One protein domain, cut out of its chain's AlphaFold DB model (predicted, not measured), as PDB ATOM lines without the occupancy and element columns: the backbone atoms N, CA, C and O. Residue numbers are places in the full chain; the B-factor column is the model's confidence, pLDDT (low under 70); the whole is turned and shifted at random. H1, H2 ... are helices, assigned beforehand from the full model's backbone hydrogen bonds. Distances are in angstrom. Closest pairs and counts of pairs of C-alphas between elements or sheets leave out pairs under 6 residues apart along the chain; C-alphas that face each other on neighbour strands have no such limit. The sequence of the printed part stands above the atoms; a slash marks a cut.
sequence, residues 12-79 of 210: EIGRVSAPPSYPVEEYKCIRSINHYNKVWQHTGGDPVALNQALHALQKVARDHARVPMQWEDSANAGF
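AT A GLANCE: This is residues 12 to 79 of the 210 residues of an uncharacterized protein of Aspergillus chevalieri (UniProt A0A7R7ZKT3). A two-helix hairpin, H1 and H2 side by side, makes one end of a loose, elongated domain. Beyond its open end lie the one-turn helix H3 and loops, and the one-turn helix H4 is near the other end. The printed part has 68 residues with four named helices, in the order H1, H2, H3, H4, and no named strand; the class is all helix. The whole is loose, with a radius of gyration of the C-alphas of 14.0 A, and a rod in outline, spanning 43 by 20 by 18 A.

IN THESE COORDINATES: H1, residues 30 to 43, runs 19.9 A from C-alpha 30 at (8.058, 13.027, -13.892) to C-alpha 43. H2, residues 47 to 60, is 20.2 A long. H3 is residues 63 to 66, and H4, residues 75 to 78, ends with C-alpha 78 at (-6.467, -8.684, -16.081).

HOW THE PARTS SIT: H1 and H2 form a helical hairpin and touch, their closest C-alphas being those of Tyr 36 and Ala 53, 6.0 A apart. They run opposite ways at a shallow tilt of 23 degrees. H3 is only just apart from H1 and from H2, the closest C-alphas being 8.3 A apart in each case. H4 is apart from H1, H2 and H3. In H1 and H2 every O i to N i+4 pair is within hydrogen-bond range; H3 and H4 are too short for such a pair, and each has its one O i to N i+3 pair within range.

THE WHOLE: The two farthest C-alphas, those of Gly 44 and Glu 72, are 42.7 A apart. The links H1 to H2 and H2 to H3 are tight, and H3 to H4 is short. Residues 12 to 29 hold no named element. The printed part has no cut, and no printed residue is under 70 in pLDDT.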
ATOM      1  N   GLU A  12       5.356 -10.597  -4.580       96.88
ATOM      2  CA  GLU A  12       4.819 -11.912  -4.250       96.88
ATOM      3  C   GLU A  12       4.746 -12.859  -5.448       96.88
ATOM      4  O   GLU A  12       4.831 -14.066  -5.266       96.88
ATOM      5  N   ILE A  13       4.644 -12.327  -6.668       96.88
ATOM      6  CA  ILE A  13       4.694 -13.113  -7.909       96.88
ATOM      7  C   ILE A  13       6.077 -13.070  -8.574       96.88
ATOM      8  O   ILE A  13       6.261 -13.681  -9.621       96.88
ATOM      9  N   GLY A  14       7.058 -12.374  -7.989       95.75
ATOM     10  CA  GLY A  14       8.397 -12.242  -8.567       95.75
ATOM     11  C   GLY A  14       8.443 -11.337  -9.801       95.75
ATOM     12  O   GLY A  14       9.168 -11.628 -10.749       95.75
ATOM     13  N   ARG A  15       7.653 -10.254  -9.820       95.44
ATOM     14  CA  ARG A  15       7.648  -9.291 -10.928       95.44
ATOM     15  C   ARG A  15       9.037  -8.674 -11.124       95.44
ATOM     16  O   ARG A  15       9.662  -8.213 -10.169       95.44
ATOM     17  N   VAL A  16       9.467  -8.622 -12.379       94.19
ATOM     18  CA  VAL A  16      10.754  -8.063 -12.811       94.19
ATOM     19  C   VAL A  16      10.623  -6.609 -13.271       94.19
ATOM     20  O   VAL A  16       9.519  -6.092 -13.444       94.19
ATOM     21  N   SER A  17      11.757  -5.937 -13.460       94.31
ATOM     22  CA  SER A  17      11.811  -4.600 -14.059       94.31
ATOM     23  C   SER A  17      11.376  -4.611 -15.528       94.31
ATOM     24  O   SER A  17      11.419  -5.648 -16.193       94.31
ATOM     25  N   ALA A  18      10.998  -3.442 -16.054       91.94
ATOM     26  CA  ALA A  18      10.715  -3.281 -17.476       91.94
ATOM     27  C   ALA A  18      11.942  -3.663 -18.329       91.94
ATOM     28  O   ALA A  18      13.070  -3.315 -17.954       91.94
ATOM     29  N   PRO A  19      11.747  -4.377 -19.452       91.56
ATOM     30  CA  PRO A  19      12.853  -4.887 -20.247       91.56
ATOM     31  C   PRO A  19      13.597  -3.753 -20.973       91.56
ATOM     32  O   PRO A  19      13.005  -2.708 -21.262       91.56
ATOM     33  N   PRO A  20      14.877  -3.954 -21.346       90.00
ATOM     34  CA  PRO A  20      15.671  -2.935 -22.037       90.00
ATOM     35  C   PRO A  20      15.124  -2.506 -23.406       90.00
ATOM     36  O   PRO A  20      15.543  -1.484 -23.941       90.00
ATOM     37  N   SER A  21      14.205  -3.284 -23.981       91.62
ATOM     38  CA  SER A  21      13.520  -2.971 -25.237       91.62
ATOM     39  C   SER A  21      12.464  -1.871 -25.102       91.62
ATOM     40  O   SER A  21      11.969  -1.394 -26.122       91.62
ATOM     41  N   TYR A  22      12.083  -1.476 -23.880       93.00
ATOM     42  CA  TYR A  22      11.048  -0.462 -23.687       93.00
ATOM     43  C   TYR A  22      11.593   0.919 -24.027       93.00
ATOM     44  O   TYR A  22      12.656   1.303 -23.523       93.00
ATOM     45  N   PRO A  23      10.869   1.680 -24.861       92.81
ATOM     46  CA  PRO A  23      11.311   3.000 -25.248       92.81
ATOM     47  C   PRO A  23      11.042   3.991 -24.100       92.81
ATOM     48  O   PRO A  23      10.302   3.704 -23.150       92.81
ATOM     49  N   VAL A  24      11.683   5.161 -24.144       92.75
ATOM     50  CA  VAL A  24      11.666   6.123 -23.027       92.75
ATOM     51  C   VAL A  24      10.255   6.638 -22.706       92.75
ATOM     52  O   VAL A  24       9.957   6.986 -21.564       92.75
ATOM     53  N   GLU A  25       9.353   6.627 -23.684       93.75
ATOM     54  CA  GLU A  25       7.968   7.087 -23.581       93.75
ATOM     55  C   GLU A  25       7.130   6.233 -22.624       93.75
ATOM     56  O   GLU A  25       6.105   6.705 -22.117       93.75
ATOM     57  N   GLU A  26       7.554   4.999 -22.342       94.00
ATOM     58  CA  GLU A  26       6.900   4.127 -21.363       94.00
ATOM     59  C   GLU A  26       7.215   4.527 -19.912       94.00
ATOM     60  O   GLU A  26       6.491   4.158 -18.985       94.00
ATOM     61  N   TYR A  27       8.236   5.360 -19.689       93.62
ATOM     62  CA  TYR A  27       8.578   5.886 -18.370       93.62
ATOM     63  C   TYR A  27       7.756   7.144 -18.064       93.62
ATOM     64  O   TYR A  27       8.119   8.265 -18.418       93.62
ATOM     65  N   LYS A  28       6.631   6.967 -17.362       93.81
ATOM     66  CA  LYS A  28       5.671   8.049 -17.066       93.81
ATOM     67  C   LYS A  28       6.050   8.914 -15.861       93.81
ATOM     68  O   LYS A  28       5.471   9.976 -15.638       93.81
ATOM     69  N   CYS A  29       6.998   8.483 -15.036       94.38
ATOM     70  CA  CYS A  29       7.435   9.237 -13.871       94.38
ATOM     71  C   CYS A  29       8.050  10.582 -14.274       94.38
ATOM     72  O   CYS A  29       9.046  10.643 -14.992       94.38
ATOM     73  N   ILE A  30       7.553  11.664 -13.667       94.62
ATOM     74  CA  ILE A  30       8.058  13.027 -13.892       94.62
ATOM     75  C   ILE A  30       9.574  13.167 -13.680       94.62
ATOM     76  O   ILE A  30      10.229  13.937 -14.370       94.62
ATOM     77  N   ARG A  31      10.168  12.398 -12.754       92.88
ATOM     78  CA  ARG A  31      11.627  12.402 -12.549       92.88
ATOM     79  C   ARG A  31      12.370  11.771 -13.725       92.88
ATOM     80  O   ARG A  31      13.431  12.274 -14.069       92.88
ATOM     81  N   SER A  32      11.823  10.702 -14.298       94.06
ATOM     82  CA  SER A  32      12.399   9.998 -15.446       94.06
ATOM     83  C   SER A  32      12.362  10.906 -16.676       94.06
ATOM     84  O   SER A  32      13.401  11.168 -17.277       94.06
ATOM     85  N   ILE A  33      11.199  11.513 -16.934       95.19
ATOM     86  CA  ILE A  33      10.987  12.498 -18.003       95.19
ATOM     87  C   ILE A  33      11.935  13.695 -17.840       95.19
ATOM     88  O   ILE A  33      12.680  14.032 -18.754       95.19
ATOM     89  N   ASN A  34      11.971  14.312 -16.654       96.31
ATOM     90  CA  ASN A  34      12.825  15.476 -16.408       96.31
ATOM     91  C   ASN A  34      14.316  15.146 -16.520       96.31
ATOM     92  O   ASN A  34      15.088  15.992 -16.959       96.31
ATOM     93  N   HIS A  35      14.743  13.954 -16.098       94.75
ATOM     94  CA  HIS A  35      16.133  13.529 -16.242       94.75
ATOM     95  C   HIS A  35      16.513  13.395 -17.719       94.75
ATOM     96  O   HIS A  35      17.498  13.993 -18.143       94.75
ATOM     97  N   TYR A  36      15.699  12.686 -18.499       94.94
ATOM     98  CA  TYR A  36      15.941  12.492 -19.925       94.94
ATOM     99  C   TYR A  36      15.939  13.822 -20.692       94.94
ATOM    100  O   TYR A  36      16.876  14.115 -21.433       94.94
ATOM    101  N   ASN A  37      14.957  14.689 -20.423       96.06
ATOM    102  CA  ASN A  37      14.874  16.020 -21.031       96.06
ATOM    103  C   ASN A  37      16.072  16.900 -20.670       96.06
ATOM    104  O   ASN A  37      16.564  17.639 -21.518       96.06
ATOM    105  N   LYS A  38      16.575  16.815 -19.431       96.69
ATOM    106  CA  LYS A  38      17.805  17.518 -19.050       96.69
ATOM    107  C   LYS A  38      18.985  17.029 -19.875       96.69
ATOM    108  O   LYS A  38      19.711  17.869 -20.390       96.69
ATOM    109  N   VAL A  39      19.176  15.721 -20.032       96.81
ATOM    110  CA  VAL A  39      20.276  15.193 -20.858       96.81
ATOM    111  C   VAL A  39      20.147  15.694 -22.293       96.81
ATOM    112  O   VAL A  39      21.097  16.272 -22.806       96.81
ATOM    113  N   TRP A  40      18.953  15.600 -22.882       96.75
ATOM    114  CA  TRP A  40      18.680  16.122 -24.220       96.75
ATOM    115  C   TRP A  40      19.054  17.607 -24.368       96.75
ATOM    116  O   TRP A  40      19.750  17.974 -25.311       96.75
ATOM    117  N   GLN A  41      18.657  18.449 -23.407       97.06
ATOM    118  CA  GLN A  41      18.970  19.885 -23.404       97.06
ATOM    119  C   GLN A  41      20.473  20.171 -23.298       97.06
ATOM    120  O   GLN A  41      20.948  21.117 -23.918       97.06
ATOM    121  N   HIS A  42      21.221  19.384 -22.519       96.56
ATOM    122  CA  HIS A  42      22.654  19.612 -22.309       96.56
ATOM    123  C   HIS A  42      23.515  19.092 -23.462       96.56
ATOM    124  O   HIS A  42      24.597  19.625 -23.691       96.56
ATOM    125  N   THR A  43      23.062  18.058 -24.171       96.38
ATOM    126  CA  THR A  43      23.854  17.407 -25.225       96.38
ATOM    127  C   THR A  43      23.368  17.717 -26.635       96.38
ATOM    128  O   THR A  43      23.938  17.212 -27.597       96.38
ATOM    129  N   GLY A  44      22.306  18.518 -26.779       95.12
ATOM    130  CA  GLY A  44      21.699  18.810 -28.080       95.12
ATOM    131  C   GLY A  44      21.083  17.575 -28.744       95.12
ATOM    132  O   GLY A  44      20.988  17.522 -29.967       95.12
ATOM    133  N   GLY A  45      20.694  16.573 -27.952       94.00
ATOM    134  CA  GLY A  45      20.135  15.321 -28.457       94.00
ATOM    135  C   GLY A  45      21.166  14.293 -28.931       94.00
ATOM    136  O   GLY A  45      20.808  13.431 -29.730       94.00
ATOM    137  N   ASP A  46      22.412  14.350 -28.442       96.56
ATOM    138  CA  ASP A  46      23.425  13.321 -28.715       96.56
ATOM    139  C   ASP A  46      22.888  11.899 -28.419       96.56
ATOM    140  O   ASP A  46      22.565  11.594 -27.262       96.56
ATOM    141  N   PRO A  47      22.823  11.004 -29.426       95.50
ATOM    142  CA  PRO A  47      22.313   9.650 -29.254       95.50
ATOM    143  C   PRO A  47      23.058   8.832 -28.196       95.50
ATOM    144  O   PRO A  47      22.442   7.996 -27.533       95.50
ATOM    145  N   VAL A  48      24.367   9.041 -28.011       96.81
ATOM    146  CA  VAL A  48      25.143   8.282 -27.016       96.81
ATOM    147  C   VAL A  48      24.709   8.671 -25.605       96.81
ATOM    148  O   VAL A  48      24.361   7.800 -24.805       96.81
ATOM    149  N   ALA A  49      24.649   9.971 -25.317       96.31
ATOM    150  CA  ALA A  49      24.179  10.474 -24.032       96.31
ATOM    151  C   ALA A  49      22.720  10.083 -23.730       96.31
ATOM    152  O   ALA A  49      22.406   9.693 -22.603       96.31
ATOM    153  N   LEU A  50      21.826  10.134 -24.723       96.06
ATOM    154  CA  LEU A  50      20.426   9.728 -24.549       96.06
ATOM    155  C   LEU A  50      20.291   8.231 -24.245       96.06
ATOM    156  O   LEU A  50      19.534   7.852 -23.351       96.06
ATOM    157  N   ASN A  51      21.070   7.383 -24.922       95.19
ATOM    158  CA  ASN A  51      21.109   5.951 -24.628       95.19
ATOM    159  C   ASN A  51      21.636   5.670 -23.216       95.19
ATOM    160  O   ASN A  51      21.088   4.823 -22.513       95.19
ATOM    161  N   GLN A  52      22.654   6.403 -22.755       95.50
ATOM    162  CA  GLN A  52      23.143   6.291 -21.377       95.50
ATOM    163  C   GLN A  52      22.081   6.717 -20.354       95.50
ATOM    164  O   GLN A  52      21.907   6.045 -19.335       95.50
ATOM    165  N   ALA A  53      21.335   7.790 -20.635       94.94
ATOM    166  CA  ALA A  53      20.234   8.241 -19.789       94.94
ATOM    167  C   ALA A  53      19.117   7.188 -19.707       94.94
ATOM    168  O   ALA A  53      18.665   6.851 -18.612       94.94
ATOM    169  N   LEU A  54      18.710   6.615 -20.845       94.88
ATOM    170  CA  LEU A  54      17.727   5.532 -20.884       94.88
ATOM    171  C   LEU A  54      18.231   4.294 -20.132       94.88
ATOM    172  O   LEU A  54      17.502   3.731 -19.318       94.88
ATOM    173  N   HIS A  55      19.492   3.911 -20.322       94.56
ATOM    174  CA  HIS A  55      20.093   2.785 -19.611       94.56
ATOM    175  C   HIS A  55      20.135   3.009 -18.089       94.56
ATOM    176  O   HIS A  55      19.901   2.082 -17.309       94.56
ATOM    177  N   ALA A  56      20.376   4.243 -17.639       93.62
ATOM    178  CA  ALA A  56      20.274   4.596 -16.227       93.62
ATOM    179  C   ALA A  56      18.831   4.440 -15.715       93.62
ATOM    180  O   ALA A  56      18.615   3.820 -14.671       93.62
ATOM    181  N   LEU A  57      17.829   4.919 -16.462       94.31
ATOM    182  CA  LEU A  57      16.414   4.737 -16.115       94.31
ATOM    183  C   LEU A  57      16.028   3.254 -16.042       94.31
ATOM    184  O   LEU A  57      15.389   2.834 -15.078       94.31
ATOM    185  N   GLN A  58      16.482   2.433 -16.985       93.25
ATOM    186  CA  GLN A  58      16.240   0.987 -16.989       93.25
ATOM    187  C   GLN A  58      16.740   0.292 -15.717       93.25
ATOM    188  O   GLN A  58      16.146  -0.699 -15.301       93.25
ATOM    189  N   LYS A  59      17.750   0.835 -15.031       92.00
ATOM    190  CA  LYS A  59      18.247   0.276 -13.765       92.00
ATOM    191  C   LYS A  59      17.470   0.743 -12.537       92.00
ATOM    192  O   LYS A  59      17.238  -0.057 -11.637       92.00
ATOM    193  N   VAL A  60      17.099   2.025 -12.468       92.44
ATOM    194  CA  VAL A  60      16.659   2.643 -11.197       92.44
ATOM    195  C   VAL A  60      15.315   3.370 -11.254       92.44
ATOM    196  O   VAL A  60      14.906   3.989 -10.268       92.44
ATOM    197  N   ALA A  61      14.614   3.348 -12.388       94.06
ATOM    198  CA  ALA A  61      13.352   4.063 -12.520       94.06
ATOM    199  C   ALA A  61      12.304   3.556 -11.521       94.06
ATOM    200  O   ALA A  61      12.056   2.362 -11.369       94.06
ATOM    201  N   ARG A  62      11.603   4.501 -10.883       94.38
ATOM    202  CA  ARG A  62      10.468   4.192  -9.995       94.38
ATOM    203  C   ARG A  62       9.301   3.556 -10.748       94.38
ATOM    204  O   ARG A  62       8.442   2.941 -10.126       94.38
ATOM    205  N   ASP A  63       9.256   3.756 -12.059       94.12
ATOM    206  CA  ASP A  63       8.259   3.211 -12.974       94.12
ATOM    207  C   ASP A  63       8.197   1.679 -12.909       94.12
ATOM    208  O   ASP A  63       7.101   1.130 -12.924       94.12
ATOM    209  N   HIS A  64       9.331   1.002 -12.678       94.00
ATOM    210  CA  HIS A  64       9.394  -0.459 -12.494       94.00
ATOM    211  C   HIS A  64       8.481  -0.968 -11.376       94.00
ATOM    212  O   HIS A  64       7.918  -2.055 -11.461       94.00
ATOM    213  N   ALA A  65       8.291  -0.164 -10.330       93.56
ATOM    214  CA  ALA A  65       7.396  -0.496  -9.230       93.56
ATOM    215  C   ALA A  65       5.918  -0.197  -9.561       93.56
ATOM    216  O   ALA A  65       5.015  -0.793  -8.977       93.56
ATOM    217  N   ARG A  66       5.647   0.711 -10.500       94.94
ATOM    218  CA  ARG A  66       4.320   1.310 -10.715       94.94
ATOM    219  C   ARG A  66       3.541   0.712 -11.876       94.94
ATOM    220  O   ARG A  66       2.372   1.052 -12.020       94.94
ATOM    221  N   VAL A  67       4.162  -0.157 -12.673       94.50
ATOM    222  CA  VAL A  67       3.458  -0.884 -13.736       94.50
ATOM    223  C   VAL A  67       2.210  -1.574 -13.169       94.50
ATOM    224  O   VAL A  67       2.241  -2.015 -12.007       94.50
ATOM    225  N   PRO A  68       1.111  -1.655 -13.940       96.69
ATOM    226  CA  PRO A  68      -0.116  -2.267 -13.452       96.69
ATOM    227  C   PRO A  68       0.106  -3.707 -12.970       96.69
ATOM    228  O   PRO A  68       1.023  -4.401 -13.416       96.69
ATOM    229  N   MET A  69      -0.713  -4.135 -12.011       97.56
ATOM    230  CA  MET A  69      -0.601  -5.471 -11.426       97.56
ATOM    231  C   MET A  69      -0.947  -6.555 -12.457       97.56
ATOM    232  O   MET A  69      -1.839  -6.366 -13.277       97.56
ATOM    233  N   GLN A  70      -0.247  -7.688 -12.386       98.00
ATOM    234  CA  GLN A  70      -0.381  -8.803 -13.325       98.00
ATOM    235  C   GLN A  70      -1.247  -9.906 -12.712       98.00
ATOM    236  O   GLN A  70      -0.734 -10.817 -12.058       98.00
ATOM    237  N   TRP A  71      -2.563  -9.801 -12.878       98.06
ATOM    238  CA  TRP A  71      -3.517 -10.767 -12.330       98.06
ATOM    239  C   TRP A  71      -3.584 -12.040 -13.171       98.06
ATOM    240  O   TRP A  71      -3.486 -13.138 -12.628       98.06
ATOM    241  N   GLU A  72      -3.680 -11.888 -14.490       97.50
ATOM    242  CA  GLU A  72      -3.958 -12.964 -15.448       97.50
ATOM    243  C   GLU A  72      -3.120 -12.816 -16.730       97.50
ATOM    244  O   GLU A  72      -2.444 -11.806 -16.929       97.50
ATOM    245  N   ASP A  73      -3.177 -13.814 -17.614       97.06
ATOM    246  CA  ASP A  73      -2.555 -13.810 -18.948       97.06
ATOM    247  C   ASP A  73      -3.451 -13.194 -20.045       97.06
ATOM    248  O   ASP A  73      -3.095 -13.184 -21.228       97.06
ATOM    249  N   SER A  74      -4.601 -12.642 -19.649       96.81
ATOM    250  CA  SER A  74      -5.543 -11.941 -20.516       96.81
ATOM    251  C   SER A  74      -5.079 -10.512 -20.852       96.81
ATOM    252  O   SER A  74      -4.047 -10.025 -20.379       96.81
ATOM    253  N   ALA A  75      -5.826  -9.818 -21.721       96.62
ATOM    254  CA  ALA A  75      -5.517  -8.439 -22.106       96.62
ATOM    255  C   ALA A  75      -5.335  -7.534 -20.873       96.62
ATOM    256  O   ALA A  75      -6.040  -7.673 -19.874       96.62
ATOM    257  N   ASN A  76      -4.373  -6.609 -20.945       96.50
ATOM    258  CA  ASN A  76      -3.984  -5.748 -19.822       96.50
ATOM    259  C   ASN A  76      -3.635  -6.522 -18.534       96.50
ATOM    260  O   ASN A  76      -3.772  -5.977 -17.442       96.50
ATOM    261  N   ALA A  77      -3.195  -7.780 -18.645       97.06
ATOM    262  CA  ALA A  77      -2.878  -8.654 -17.519       97.06
ATOM    263  C   ALA A  77      -4.031  -8.827 -16.504       97.06
ATOM    264  O   ALA A  77      -3.790  -8.992 -15.307       97.06
ATOM    265  N   GLY A  78      -5.286  -8.695 -16.952       97.06
ATOM    266  CA  GLY A  78      -6.467  -8.684 -16.081       97.06
ATOM    267  C   GLY A  78      -6.610  -7.431 -15.200       97.06
ATOM    268  O   GLY A  78      -7.477  -7.387 -14.332       97.06
ATOM    269  N   PHE A  79      -5.779  -6.398 -15.382       97.69
ATOM    270  CA  PHE A  79      -5.829  -5.165 -14.583       97.69
ATOM    271  C   PHE A  79      -7.041  -4.282 -14.907       97.69
ATOM    272  O   PHE A  79      -7.630  -3.664 -14.020       97.69
TER     273      PHE A  79